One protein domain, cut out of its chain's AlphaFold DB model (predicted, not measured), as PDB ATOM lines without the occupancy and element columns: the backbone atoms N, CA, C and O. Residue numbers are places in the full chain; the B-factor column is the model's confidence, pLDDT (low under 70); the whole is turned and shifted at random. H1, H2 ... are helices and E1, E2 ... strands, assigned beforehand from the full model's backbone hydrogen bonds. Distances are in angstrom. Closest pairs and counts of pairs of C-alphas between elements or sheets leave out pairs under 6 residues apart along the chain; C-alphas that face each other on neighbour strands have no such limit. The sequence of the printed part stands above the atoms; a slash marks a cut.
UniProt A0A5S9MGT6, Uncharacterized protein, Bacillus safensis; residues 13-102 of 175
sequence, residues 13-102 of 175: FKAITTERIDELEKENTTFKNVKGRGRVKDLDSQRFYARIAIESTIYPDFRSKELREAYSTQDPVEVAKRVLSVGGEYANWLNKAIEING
ATOM      1  N   PHE A  13      16.527  31.445 -24.249       97.12
ATOM      2  CA  PHE A  13      15.929  32.402 -23.326       97.12
ATOM      3  C   PHE A  13      14.741  31.805 -22.576       97.12
ATOM      4  O   PHE A  13      14.074  30.890 -23.061       97.12
ATOM      5  N   LYS A  14      14.465  32.357 -21.399       95.94
ATOM      6  CA  LYS A  14      13.254  32.109 -20.622       95.94
ATOM      7  C   LYS A  14      12.862  33.397 -19.906       95.94
ATOM      8  O   LYS A  14      13.722  34.024 -19.298       95.94
ATOM      9  N   ALA A  15      11.581  33.752 -19.944       96.31
ATOM     10  CA  ALA A  15      11.065  34.860 -19.150       96.31
ATOM     11  C   ALA A  15      11.302  34.619 -17.650       96.31
ATOM     12  O   ALA A  15      11.199  33.484 -17.159       96.31
ATOM     13  N   ILE A  16      11.609  35.691 -16.930       97.19
ATOM     14  CA  ILE A  16      11.627  35.719 -15.468       97.19
ATOM     15  C   ILE A  16      10.269  36.207 -14.952       97.19
ATOM     16  O   ILE A  16       9.437  36.692 -15.716       97.19
ATOM     17  N   THR A  17       9.995  36.015 -13.663       96.44
ATOM     18  CA  THR A  17       8.702  36.429 -13.101       96.44
ATOM     19  C   THR A  17       8.653  37.943 -12.906       96.44
ATOM     20  O   THR A  17       9.688  38.583 -12.701       96.44
ATOM     21  N   THR A  18       7.449  38.517 -12.922       93.81
ATOM     22  CA  THR A  18       7.236  39.942 -12.634       93.81
ATOM     23  C   THR A  18       7.780  40.322 -11.256       93.81
ATOM     24  O   THR A  18       8.442  41.347 -11.128       93.81
ATOM     25  N   GLU A  19       7.628  39.461 -10.242       97.06
ATOM     26  CA  GLU A  19       8.193  39.711  -8.910       97.06
ATOM     27  C   GLU A  19       9.721  39.819  -8.954       97.06
ATOM     28  O   GLU A  19      10.304  40.679  -8.293       97.06
ATOM     29  N   ARG A  20      10.385  38.979  -9.760       97.12
ATOM     30  CA  ARG A  20      11.841  39.042  -9.898       97.12
ATOM     31  C   ARG A  20      12.284  40.309 -10.625       97.12
ATOM     32  O   ARG A  20      13.318  40.878 -10.279       97.12
ATOM     33  N   ILE A  21      11.510  40.773 -11.603       95.81
ATOM     34  CA  ILE A  21      11.765  42.051 -12.277       95.81
ATOM     35  C   ILE A  21      11.662  43.212 -11.276       95.81
ATOM     36  O   ILE A  21      12.573  44.041 -11.227       95.81
ATOM     37  N   ASP A  22      10.643  43.227 -10.415       95.56
ATOM     38  CA  ASP A  22      10.486  44.250  -9.369       95.56
ATOM     39  C   ASP A  22      11.650  44.242  -8.364       95.56
ATOM     40  O   ASP A  22      12.117  45.292  -7.909       95.56
ATOM     41  N   GLU A  23      12.130  43.055  -7.982       97.81
ATOM     42  CA  GLU A  23      13.322  42.906  -7.141       97.81
ATOM     43  C   GLU A  23      14.563  43.482  -7.824       97.81
ATOM     44  O   GLU A  23      15.288  44.274  -7.219       97.81
ATOM     45  N   LEU A  24      14.782  43.144  -9.097       97.19
ATOM     46  CA  LEU A  24      15.886  43.675  -9.889       97.19
ATOM     47  C   LEU A  24      15.813  45.199 -10.010       97.19
ATOM     48  O   LEU A  24      16.846  45.866  -9.914       97.19
ATOM     49  N   GLU A  25      14.625  45.772 -10.188       95.88
ATOM     50  CA  GLU A  25      14.449  47.222 -10.258       95.88
ATOM     51  C   GLU A  25      14.843  47.881  -8.929       95.88
ATOM     52  O   GLU A  25      15.607  48.850  -8.913       95.88
ATOM     53  N   LYS A  26      14.392  47.323  -7.799       96.31
ATOM     54  CA  LYS A  26      14.749  47.804  -6.453       96.31
ATOM     55  C   LYS A  26      16.249  47.701  -6.200       96.31
ATOM     56  O   LYS A  26      16.853  48.662  -5.738       96.31
ATOM     57  N   GLU A  27      16.856  46.568  -6.538       96.56
ATOM     58  CA  GLU A  27      18.293  46.322  -6.389       96.56
ATOM     59  C   GLU A  27      19.155  47.259  -7.268       96.56
ATOM     60  O   GLU A  27      20.317  47.494  -6.949       96.56
ATOM     61  N   ASN A  28      18.623  47.778  -8.384       96.25
ATOM     62  CA  ASN A  28      19.300  48.769  -9.243       96.25
ATOM     63  C   ASN A  28      18.880  50.216  -8.970       96.25
ATOM     64  O   ASN A  28      19.363  51.137  -9.632       96.25
ATOM     65  N   THR A  29      17.976  50.433  -8.024       96.38
ATOM     66  CA  THR A  29      17.507  51.763  -7.666       96.38
ATOM     67  C   THR A  29      18.299  52.286  -6.482       96.38
ATOM     68  O   THR A  29      18.278  51.725  -5.387       96.38
ATOM     69  N   THR A  30      18.921  53.443  -6.665       94.44
ATOM     70  CA  THR A  30      19.470  54.239  -5.569       94.44
ATOM     71  C   THR A  30      18.653  55.511  -5.366       94.44
ATOM     72  O   THR A  30      17.667  55.773  -6.055       94.44
ATOM     73  N   PHE A  31      19.029  56.307  -4.366       93.19
ATOM     74  CA  PHE A  31      18.407  57.600  -4.121       93.19
ATOM     75  C   PHE A  31      19.473  58.682  -4.095       93.19
ATOM     76  O   PHE A  31      20.443  58.583  -3.344       93.19
ATOM     77  N   LYS A  32      19.257  59.741  -4.874       90.88
ATOM     78  CA  LYS A  32      20.144  60.903  -4.926       90.88
ATOM     79  C   LYS A  32      19.415  62.134  -4.405       90.88
ATOM     80  O   LYS A  32      18.245  62.359  -4.709       90.88
ATOM     81  N   ASN A  33      20.114  62.943  -3.616       90.81
ATOM     82  CA  ASN A  33      19.593  64.230  -3.173       90.81
ATOM     83  C   ASN A  33      19.851  65.273  -4.259       90.81
ATOM     84  O   ASN A  33      20.998  65.604  -4.551       90.81
ATOM     85  N   VAL A  34      18.776  65.801  -4.841       90.81
ATOM     86  CA  VAL A  34      18.829  66.837  -5.871       90.81
ATOM     87  C   VAL A  34      18.404  68.166  -5.252       90.81
ATOM     88  O   VAL A  34      17.322  68.292  -4.669       90.81
ATOM     89  N   LYS A  35      19.262  69.185  -5.377       88.81
ATOM     90  CA  LYS A  35      19.007  70.527  -4.838       88.81
ATOM     91  C   LYS A  35      17.678  71.071  -5.381       88.81
ATOM     92  O   LYS A  35      17.477  71.119  -6.589       88.81
ATOM     93  N   GLY A  36      16.769  71.457  -4.484       89.69
ATOM     94  CA  GLY A  36      15.444  71.990  -4.832       89.69
ATOM     95  C   GLY A  36      14.370  70.950  -5.179       89.69
ATOM     96  O   GLY A  36      13.215  71.327  -5.321       89.69
ATOM     97  N   ARG A  37      14.712  69.657  -5.285       83.38
ATOM     98  CA  ARG A  37      13.749  68.560  -5.529       83.38
ATOM     99  C   ARG A  37      13.727  67.494  -4.428       83.38
ATOM    100  O   ARG A  37      12.842  66.649  -4.423       83.38
ATOM    101  N   GLY A  38      14.669  67.543  -3.484       88.44
ATOM    102  CA  GLY A  38      14.747  66.583  -2.383       88.44
ATOM    103  C   GLY A  38      15.345  65.243  -2.817       88.44
ATOM    104  O   GLY A  38      16.196  65.193  -3.707       88.44
ATOM    105  N   ARG A  39      14.938  64.160  -2.150       90.75
ATOM    106  CA  ARG A  39      15.414  62.797  -2.420       90.75
ATOM    107  C   ARG A  39      14.684  62.231  -3.639       90.75
ATOM    108  O   ARG A  39      13.479  62.011  -3.578       90.75
ATOM    109  N   VAL A  40      15.413  61.980  -4.722       92.44
ATOM    110  CA  VAL A  40      14.877  61.482  -5.998       92.44
ATOM    111  C   VAL A  40      15.347  60.045  -6.236       92.44
ATOM    112  O   VAL A  40      16.484  59.701  -5.901       92.44
ATOM    113  N   LYS A  41      14.458  59.206  -6.784       92.62
ATOM    114  CA  LYS A  41      14.754  57.832  -7.224       92.62
ATOM    115  C   LYS A  41      15.700  57.880  -8.431       92.62
ATOM    116  O   LYS A  41      15.443  58.623  -9.372       92.62
ATOM    117  N   ASP A  42      16.775  57.102  -8.396       93.06
ATOM    118  CA  ASP A  42      17.800  57.036  -9.440       93.06
ATOM    119  C   ASP A  42      18.048  55.569  -9.807       93.06
ATOM    120  O   ASP A  42      18.760  54.853  -9.102       93.06
ATOM    121  N   LEU A  43      17.385  55.111 -10.870       93.62
ATOM    122  CA  LEU A  43      17.506  53.749 -11.388       93.62
ATOM    123  C   LEU A  43      18.676  53.667 -12.370       93.62
ATOM    124  O   LEU A  43      18.669  54.341 -13.404       93.62
ATOM    125  N   ASP A  44      19.630  52.776 -12.101       95.81
ATOM    126  CA  ASP A  44      20.617  52.371 -13.101       95.81
ATOM    127  C   ASP A  44      19.936  51.481 -14.149       95.81
ATOM    128  O   ASP A  44      19.912  50.252 -14.055       95.81
ATOM    129  N   SER A  45      19.333  52.135 -15.140       93.00
ATOM    130  CA  SER A  45      18.532  51.474 -16.174       93.00
ATOM    131  C   SER A  45      19.387  50.527 -17.017       93.00
ATOM    132  O   SER A  45      18.964  49.417 -17.327       93.00
ATOM    133  N   GLN A  46      20.630  50.914 -17.329       92.69
ATOM    134  CA  GLN A  46      21.542  50.062 -18.095       92.69
ATOM    135  C   GLN A  46      21.851  48.767 -17.342       92.69
ATOM    136  O   GLN A  46      21.807  47.681 -17.921       92.69
ATOM    137  N   ARG A  47      22.143  48.867 -16.041       95.19
ATOM    138  CA  ARG A  47      22.413  47.699 -15.203       95.19
ATOM    139  C   ARG A  47      21.167  46.851 -14.979       95.19
ATOM    140  O   ARG A  47      21.275  45.625 -14.982       95.19
ATOM    141  N   PHE A  48      20.010  47.485 -14.820       96.25
ATOM    142  CA  PHE A  48      18.719  46.824 -14.662       96.25
ATOM    143  C   PHE A  48      18.375  45.928 -15.850       96.25
ATOM    144  O   PHE A  48      18.243  44.715 -15.670       96.25
ATOM    145  N   TYR A  49      18.350  46.479 -17.065       95.44
ATOM    146  CA  TYR A  49      18.065  45.693 -18.267       95.44
ATOM    147  C   TYR A  49      19.127  44.624 -18.529       95.44
ATOM    148  O   TYR A  49      18.793  43.496 -18.889       95.44
ATOM    149  N   ALA A  50      20.402  44.922 -18.259       97.06
ATOM    150  CA  ALA A  50      21.449  43.913 -18.351       97.06
ATOM    151  C   ALA A  50      21.214  42.745 -17.384       97.06
ATOM    152  O   ALA A  50      21.413  41.597 -17.769       97.06
ATOM    153  N   ARG A  51      20.760  42.992 -16.147       97.62
ATOM    154  CA  ARG A  51      20.462  41.913 -15.191       97.62
ATOM    155  C   ARG A  51      19.250  41.082 -15.600       97.62
ATOM    156  O   ARG A  51      19.330  39.860 -15.498       97.62
ATOM    157  N   ILE A  52      18.195  41.711 -16.121       97.31
ATOM    158  CA  ILE A  52      17.063  40.983 -16.716       97.31
ATOM    159  C   ILE A  52      17.571  40.061 -17.827       97.31
ATOM    160  O   ILE A  52      17.258  38.873 -17.829       97.31
ATOM    161  N   ALA A  53      18.420  40.569 -18.725       97.50
ATOM    162  CA  ALA A  53      18.957  39.779 -19.825       97.50
ATOM    163  C   ALA A  53      19.854  38.619 -19.372       97.50
ATOM    164  O   ALA A  53      19.755  37.520 -19.920       97.50
ATOM    165  N   ILE A  54      20.675  38.820 -18.337       98.12
ATOM    166  CA  ILE A  54      21.468  37.747 -17.720       98.12
ATOM    167  C   ILE A  54      20.561  36.653 -17.152       98.12
ATOM    168  O   ILE A  54      20.788  35.480 -17.434       98.12
ATOM    169  N   GLU A  55      19.547  37.010 -16.359       97.94
ATOM    170  CA  GLU A  55      18.667  36.018 -15.724       97.94
ATOM    171  C   GLU A  55      17.715  35.345 -16.718       97.94
ATOM    172  O   GLU A  55      17.332  34.193 -16.510       97.94
ATOM    173  N   SER A  56      17.410  36.023 -17.825       97.62
ATOM    174  CA  SER A  56      16.588  35.487 -18.910       97.62
ATOM    175  C   SER A  56      17.370  34.607 -19.885       97.62
ATOM    176  O   SER A  56      16.756  33.899 -20.676       97.62
ATOM    177  N   THR A  57      18.709  34.622 -19.856       97.88
ATOM    178  CA  THR A  57      19.549  33.785 -20.730       97.88
ATOM    179  C   THR A  57      19.902  32.476 -20.025       97.88
ATOM    180  O   THR A  57      20.730  32.437 -19.118       97.88
ATOM    181  N   ILE A  58      19.293  31.376 -20.468       97.25
ATOM    182  CA  ILE A  58      19.574  30.022 -19.967       97.25
ATOM    183  C   ILE A  58      20.865  29.476 -20.571       97.25
ATOM    184  O   ILE A  58      21.635  28.793 -19.896       97.25
ATOM    185  N   TYR A  59      21.113  29.775 -21.846       95.12
ATOM    186  CA  TYR A  59      22.342  29.390 -22.520       95.12
ATOM    187  C   TYR A  59      22.782  30.471 -23.516       95.12
ATOM    188  O   TYR A  59      21.960  30.876 -24.340       95.12
ATOM    189  N   PRO A  60      24.053  30.913 -23.479       94.75
ATOM    190  CA  PRO A  60      25.070  30.574 -22.475       94.75
ATOM    191  C   PRO A  60      24.741  31.156 -21.085       94.75
ATOM    192  O   PRO A  60      24.303  32.296 -20.977       94.75
ATOM    193  N   ASP A  61      24.984  30.397 -20.008       95.94
ATOM    194  CA  ASP A  61      24.804  30.909 -18.639       95.94
ATOM    195  C   ASP A  61      25.988  31.799 -18.241       95.94
ATOM    196  O   ASP A  61      27.039  31.322 -17.799       95.94
ATOM    197  N   PHE A  62      25.813  33.112 -18.369       96.44
ATOM    198  CA  PHE A  62      26.824  34.118 -18.031       96.44
ATOM    199  C   PHE A  62      27.209  34.158 -16.543       96.44
ATOM    200  O   PHE A  62      28.207  34.781 -16.181       96.44
ATOM    201  N   ARG A  63      26.449  33.487 -15.668       96.31
ATOM    202  CA  ARG A  63      26.766  33.350 -14.236       96.31
ATOM    203  C   ARG A  63      27.649  32.134 -13.955       96.31
ATOM    204  O   ARG A  63      28.189  32.010 -12.846       96.31
ATOM    205  N   SER A  64      27.823  31.256 -14.943       96.75
ATOM    206  CA  SER A  64      28.637  30.052 -14.810       96.75
ATOM    207  C   SER A  64      30.056  30.398 -14.360       96.75
ATOM    208  O   SER A  64      30.660  31.393 -14.773       96.75
ATOM    209  N   LYS A  65      30.587  29.567 -13.460       95.44
ATOM    210  CA  LYS A  65      31.958  29.711 -12.955       95.44
ATOM    211  C   LYS A  65      32.968  29.648 -14.104       95.44
ATOM    212  O   LYS A  65      33.882  30.460 -14.141       95.44
ATOM    213  N   GLU A  66      32.734  28.750 -15.059       95.00
ATOM    214  CA  GLU A  66      33.566  28.573 -16.249       95.00
ATOM    215  C   GLU A  66      33.701  29.867 -17.061       95.00
ATOM    216  O   GLU A  66      34.820  30.290 -17.338       95.00
ATOM    217  N   LEU A  67      32.595  30.550 -17.390       93.50
ATOM    218  CA  LEU A  67      32.675  31.802 -18.149       93.50
ATOM    219  C   LEU A  67      33.272  32.948 -17.324       93.50
ATOM    220  O   LEU A  67      34.062  33.727 -17.853       93.50
ATOM    221  N   ARG A  68      32.953  33.044 -16.030       95.44
ATOM    222  CA  ARG A  68      33.554  34.059 -15.146       95.44
ATOM    223  C   ARG A  68      35.071  33.910 -15.028       95.44
ATOM    224  O   ARG A  68      35.785  34.911 -15.027       95.44
ATOM    225  N   GLU A  69      35.566  32.675 -14.964       95.38
ATOM    226  CA  GLU A  69      37.001  32.373 -14.951       95.38
ATOM    227  C   GLU A  69      37.641  32.608 -16.322       95.38
ATOM    228  O   GLU A  69      38.651  33.302 -16.402       95.38
ATOM    229  N   ALA A  70      37.026  32.118 -17.404       95.06
ATOM    230  CA  ALA A  70      37.535  32.291 -18.766       95.06
ATOM    231  C   ALA A  70      37.657  33.768 -19.170       95.06
ATOM    232  O   ALA A  70      38.578  34.143 -19.895       95.06
ATOM    233  N   TYR A  71      36.740  34.607 -18.688       94.31
ATOM    234  CA  TYR A  71      36.738  36.042 -18.941       94.31
ATOM    235  C   TYR A  71      37.265  36.867 -17.763       94.31
ATOM    236  O   TYR A  71      37.144  38.086 -17.815       94.31
ATOM    237  N   SER A  72      37.866  36.265 -16.732       95.50
ATOM    238  CA  SER A  72      38.517  36.962 -15.607       95.50
ATOM    239  C   SER A  72      37.672  38.075 -14.966       95.50
ATOM    240  O   SER A  72      38.165  39.172 -14.694       95.50
ATOM    241  N   THR A  73      36.381  37.828 -14.752       95.31
ATOM    242  CA  THR A  73      35.474  38.772 -14.085       95.31
ATOM    243  C   THR A  73      34.411  38.021 -13.298       95.31
ATOM    244  O   THR A  73      33.877  37.015 -13.752       95.31
ATOM    245  N   GLN A  74      34.095  38.508 -12.097       94.88
ATOM    246  CA  GLN A  74      33.025  37.931 -11.278       94.88
ATOM    247  C   GLN A  74      31.643  38.464 -11.653       94.88
ATOM    248  O   GLN A  74      30.641  37.893 -11.234       94.88
ATOM    249  N   ASP A  75      31.594  39.542 -12.432       96.56
ATOM    250  CA  ASP A  75      30.363  40.206 -12.828       96.56
ATOM    251  C   ASP A  75      29.780  39.577 -14.106       96.56
ATOM    252  O   ASP A  75      30.368  39.752 -15.179       96.56
ATOM    253  N   PRO A  76      28.609  38.912 -14.042       96.69
ATOM    254  CA  PRO A  76      27.972  38.310 -15.213       96.69
ATOM    255  C   PRO A  76      27.672  39.311 -16.336       96.69
ATOM    256  O   PRO A  76      27.734  38.952 -17.508       96.69
ATOM    257  N   VAL A  77      27.383  40.575 -16.005       96.25
ATOM    258  CA  VAL A  77      27.126  41.616 -17.015       96.25
ATOM    259  C   VAL A  77      28.394  41.911 -17.815       96.25
ATOM    260  O   VAL A  77      28.341  42.088 -19.030       96.25
ATOM    261  N   GLU A  78      29.543  41.927 -17.143       96.44
ATOM    262  CA  GLU A  78      30.841  42.101 -17.788       96.44
ATOM    263  C   GLU A  78      31.241  40.852 -18.587       96.44
ATOM    264  O   GLU A  78      31.787  40.981 -19.681       96.44
ATOM    265  N   VAL A  79      30.904  39.644 -18.107       97.06
ATOM    266  CA  VAL A  79      31.042  38.414 -18.908       97.06
ATOM    267  C   VAL A  79      30.260  38.551 -20.215       97.06
ATOM    268  O   VAL A  79      30.835  38.349 -21.282       97.06
ATOM    269  N   ALA A  80      28.981  38.940 -20.162       96.12
ATOM    270  CA  ALA A  80      28.153  39.090 -21.359       96.12
ATOM    271  C   ALA A  80      28.736  40.104 -22.353       96.12
ATOM    272  O   ALA A  80      28.812  39.803 -23.542       96.12
ATOM    273  N   LYS A  81      29.237  41.256 -21.881       95.19
ATOM    274  CA  LYS A  81      29.916  42.250 -22.735       95.19
ATOM    275  C   LYS A  81      31.182  41.709 -23.404       95.19
ATOM    276  O   LYS A  81      31.477  42.070 -24.538       95.19
ATOM    277  N   ARG A  82      31.939  40.846 -22.721       95.19
ATOM    278  CA  ARG A  82      33.154  40.231 -23.283       95.19
ATOM    279  C   ARG A  82      32.842  39.087 -24.245       95.19
ATOM    280  O   ARG A  82      33.565  38.913 -25.223       95.19
ATOM    281  N   VAL A  83      31.780  38.318 -23.989       92.44
ATOM    282  CA  VAL A  83      31.300  37.278 -24.914       92.44
ATOM    283  C   VAL A  83      30.743  37.915 -26.190       92.44
ATOM    284  O   VAL A  83      31.102  37.479 -27.283       92.44
ATOM    285  N   LEU A  84      29.899  38.940 -26.041       94.06
ATOM    286  CA  LEU A  84      29.253  39.711 -27.106       94.06
ATOM    287  C   LEU A  84      30.047  40.995 -27.374       94.06
ATOM    288  O   LEU A  84      29.562  42.108 -27.176       94.06
ATOM    289  N   SER A  85      31.306  40.842 -27.789       89.88
ATOM    290  CA  SER A  85      32.242  41.962 -27.946       89.88
ATOM    291  C   SER A  85      31.876  42.933 -29.075       89.88
ATOM    292  O   SER A  85      32.473  44.003 -29.188       89.88
ATOM    293  N   VAL A  86      30.923  42.567 -29.937       92.44
ATOM    294  CA  VAL A  86      30.372  43.447 -30.969       92.44
ATOM    295  C   VAL A  86      29.157  44.172 -30.393       92.44
ATOM    296  O   VAL A  86      28.175  43.544 -30.009       92.44
ATOM    297  N   GLY A  87      29.189  45.509 -30.376       86.62
ATOM    298  CA  GLY A  87      28.130  46.315 -29.752       86.62
ATOM    299  C   GLY A  87      26.719  46.028 -30.283       86.62
ATOM    300  O   GLY A  87      25.773  45.989 -29.503       86.62
ATOM    301  N   GLY A  88      26.586  45.751 -31.586       88.19
ATOM    302  CA  GLY A  88      25.309  45.353 -32.187       88.19
ATOM    303  C   GLY A  88      24.791  44.000 -31.688       88.19
ATOM    304  O   GLY A  88      23.597  43.856 -31.455       88.19
ATOM    305  N   GLU A  89      25.671  43.023 -31.448       90.56
ATOM    306  CA  GLU A  89      25.277  41.723 -30.883       90.56
ATOM    307  C   GLU A  89      24.798  41.873 -29.436       90.56
ATOM    308  O   GLU A  89      23.783  41.291 -29.060       90.56
ATOM    309  N   TYR A  90      25.490  42.695 -28.640       94.25
ATOM    310  CA  TYR A  90      25.088  42.997 -27.267       94.25
ATOM    311  C   TYR A  90      23.729  43.709 -27.207       94.25
ATOM    312  O   TYR A  90      22.877  43.341 -26.399       94.25
ATOM    313  N   ALA A  91      23.506  44.691 -28.086       92.88
ATOM    314  CA  ALA A  91      22.229  45.392 -28.189       92.88
ATOM    315  C   ALA A  91      21.089  44.445 -28.603       92.88
ATOM    316  O   ALA A  91      20.048  44.417 -27.952       92.88
ATOM    317  N   ASN A  92      21.308  43.608 -29.621       92.19
ATOM    318  CA  ASN A  92      20.313  42.630 -30.071       92.19
ATOM    319  C   ASN A  92      19.974  41.607 -28.977       92.19
ATOM    320  O   ASN A  92      18.812  41.248 -28.803       92.19
ATOM    321  N   TRP A  93      20.976  41.151 -28.221       95.75
ATOM    322  CA  TRP A  93      20.781  40.247 -27.088       95.75
ATOM    323  C   TRP A  93      19.943  40.881 -25.968       95.75
ATOM    324  O   TRP A  93      19.019  40.236 -25.471       95.75
ATOM    325  N   LEU A  94      20.231  42.137 -25.599       95.56
ATOM    326  CA  LEU A  94      19.439  42.882 -24.616       95.56
ATOM    327  C   LEU A  94      17.982  43.003 -25.063       95.56
ATOM    328  O   LEU A  94      17.085  42.620 -24.314       95.56
ATOM    329  N   ASN A  95      17.754  43.468 -26.293       92.75
ATOM    330  CA  ASN A  95      16.409  43.653 -26.836       92.75
ATOM    331  C   ASN A  95      15.635  42.334 -26.862       92.75
ATOM    332  O   ASN A  95      14.487  42.293 -26.438       92.75
ATOM    333  N   LYS A  96      16.282  41.231 -27.265       93.62
ATOM    334  CA  LYS A  96      15.622  39.922 -27.290       93.62
ATOM    335  C   LYS A  96      15.215  39.442 -25.899       93.62
ATOM    336  O   LYS A  96      14.165  38.826 -25.745       93.62
ATOM    337  N   ALA A  97      16.027  39.708 -24.879       95.19
ATOM    338  CA  ALA A  97      15.654  39.367 -23.513       95.19
ATOM    339  C   ALA A  97      14.485  40.218 -22.997       95.19
ATOM    340  O   ALA A  97      13.629  39.696 -22.287       95.19
ATOM    341  N   ILE A  98      14.449  41.503 -23.346       91.88
ATOM    342  CA  ILE A  98      13.363  42.427 -22.997       91.88
ATOM    343  C   ILE A  98      12.047  41.966 -23.662       91.88
ATOM    344  O   ILE A  98      11.058  41.761 -22.958       91.88
ATOM    345  N   GLU A  99      12.089  41.650 -24.961       91.06
ATOM    346  CA  GLU A  99      10.978  41.082 -25.747       91.06
ATOM    347  C   GLU A  99      10.416  39.800 -25.104       91.06
ATOM    348  O   GLU A  99       9.221  39.681 -24.859       91.06
ATOM    349  N   ILE A 100      11.285  38.849 -24.728       92.25
ATOM    350  CA  ILE A 100      10.873  37.584 -24.089       92.25
ATOM    351  C   ILE A 100      10.144  37.801 -22.755       92.25
ATOM    352  O   ILE A 100       9.332  36.964 -22.363       92.25
ATOM    353  N   ASN A 101      10.423  38.901 -22.052       92.31
ATOM    354  CA  ASN A 101       9.739  39.256 -20.808       92.31
ATOM    355  C   ASN A 101       8.464  40.089 -21.033       92.31
ATOM    356  O   ASN A 101       7.866  40.538 -20.060       92.31
ATOM    357  N   GLY A 102       8.031  40.271 -22.284       85.50
ATOM    358  CA  GLY A 102       6.796  40.981 -22.623       85.50
ATOM    359  C   GLY A 102       6.904  42.501 -22.526       85.50
ATOM    360  O   GLY A 102       5.881  43.175 -22.463       85.50
TER     361      GLY A 102
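AT A GLANCE: This is residues 13 to 102 of the 175 residues of an uncharacterized protein of Bacillus safensis (UniProt A0A5S9MGT6). A two-stranded hairpin, E1 and E2, sticks out as an arm from one end of a small body of helices, with its tip at Gly 36. In the body H2 is the core, and H1, H4 and H5 pack round it, while the short H3 sits on H4 at the end far from the arm. The printed part has 90 residues with five named helices and three named strands, in the order H1 E1 E2 H2 E3 H3 H4 H5; the one sheet, E1 - E2, is antiparallel, and the class is mixed, helices and strands. The whole is only just loose, close to compact, with a radius of gyration of the C-alphas of 14.8 A, and elongated, spanning 47 by 30 by 25 A.

IN THESE COORDINATES: Find C-alpha 29 at (17.507, 51.763, -7.666); from there E1 runs over residues 29 to 34, 15.2 A long. E2, residues 38 to 43, comes back over 15.9 A. Before them look for H1, residues 18 to 27, which begins at C-alpha 18 (7.236, 39.942, -12.634) and covers 14.2 A. After them come H2, residues 45 to 56, 16.3 A, and E3, residues 57 to 59, 5.5 A. H3, residues 65 to 70, measures 8.5 A, and H4, residues 76 to 83, 10.3 A. H5, residues 87 to 100, is the longest helix at 20.2 A and ends at C-alpha 100 (10.873, 37.584, -24.089).

HOW THE PARTS SIT: Look first at the hairpin of E1 and E2, antiparallel at 147 degrees: N 30 and O 42 are 2.8 A apart and N 40 and O 32 are 2.9 A apart, both within hydrogen-bond range. E1 and E2 are both apart from H5. Go on to the hub, H2, which touches three helices. With residues 48 to 52 alone it touches H1, opposite ways at a steep tilt of 42 degrees; the closest C-alphas, of Glu 25 and Phe 48, are 6.1 A apart. H2 touches H5, the same way at a steep tilt of 68 degrees, only just short of about perpendicular; the closest C-alphas, of Ala 53 and Ala 97, are 5.0 A apart. H2 touches H4, about perpendicular at 82 degrees, with the C-alphas of Ala 50 and Val 77 closest at 6.3 A. H3 and H4 only just touch, with 3 pairs of C-alphas within 8 A, the closest being Arg 68 and Val 79 at 6.3 A. The helix packing is mostly crossed, with 0 of these 4 touching pairs at a shallow tilt. E3 pairs with no named strand, and H2 and E3 meet only through their link. In H1, H2, H3, H4 and H5 every O i to N i+4 pair is within hydrogen-bond range.

THE WHOLE: Look for the two C-alphas farthest apart at Gly 36 and Glu 66, 48.4 A. The printed part has no cut, and its seven links are tight. The mean pLDDT of the printed part is 94.4, and no printed residue is under 70.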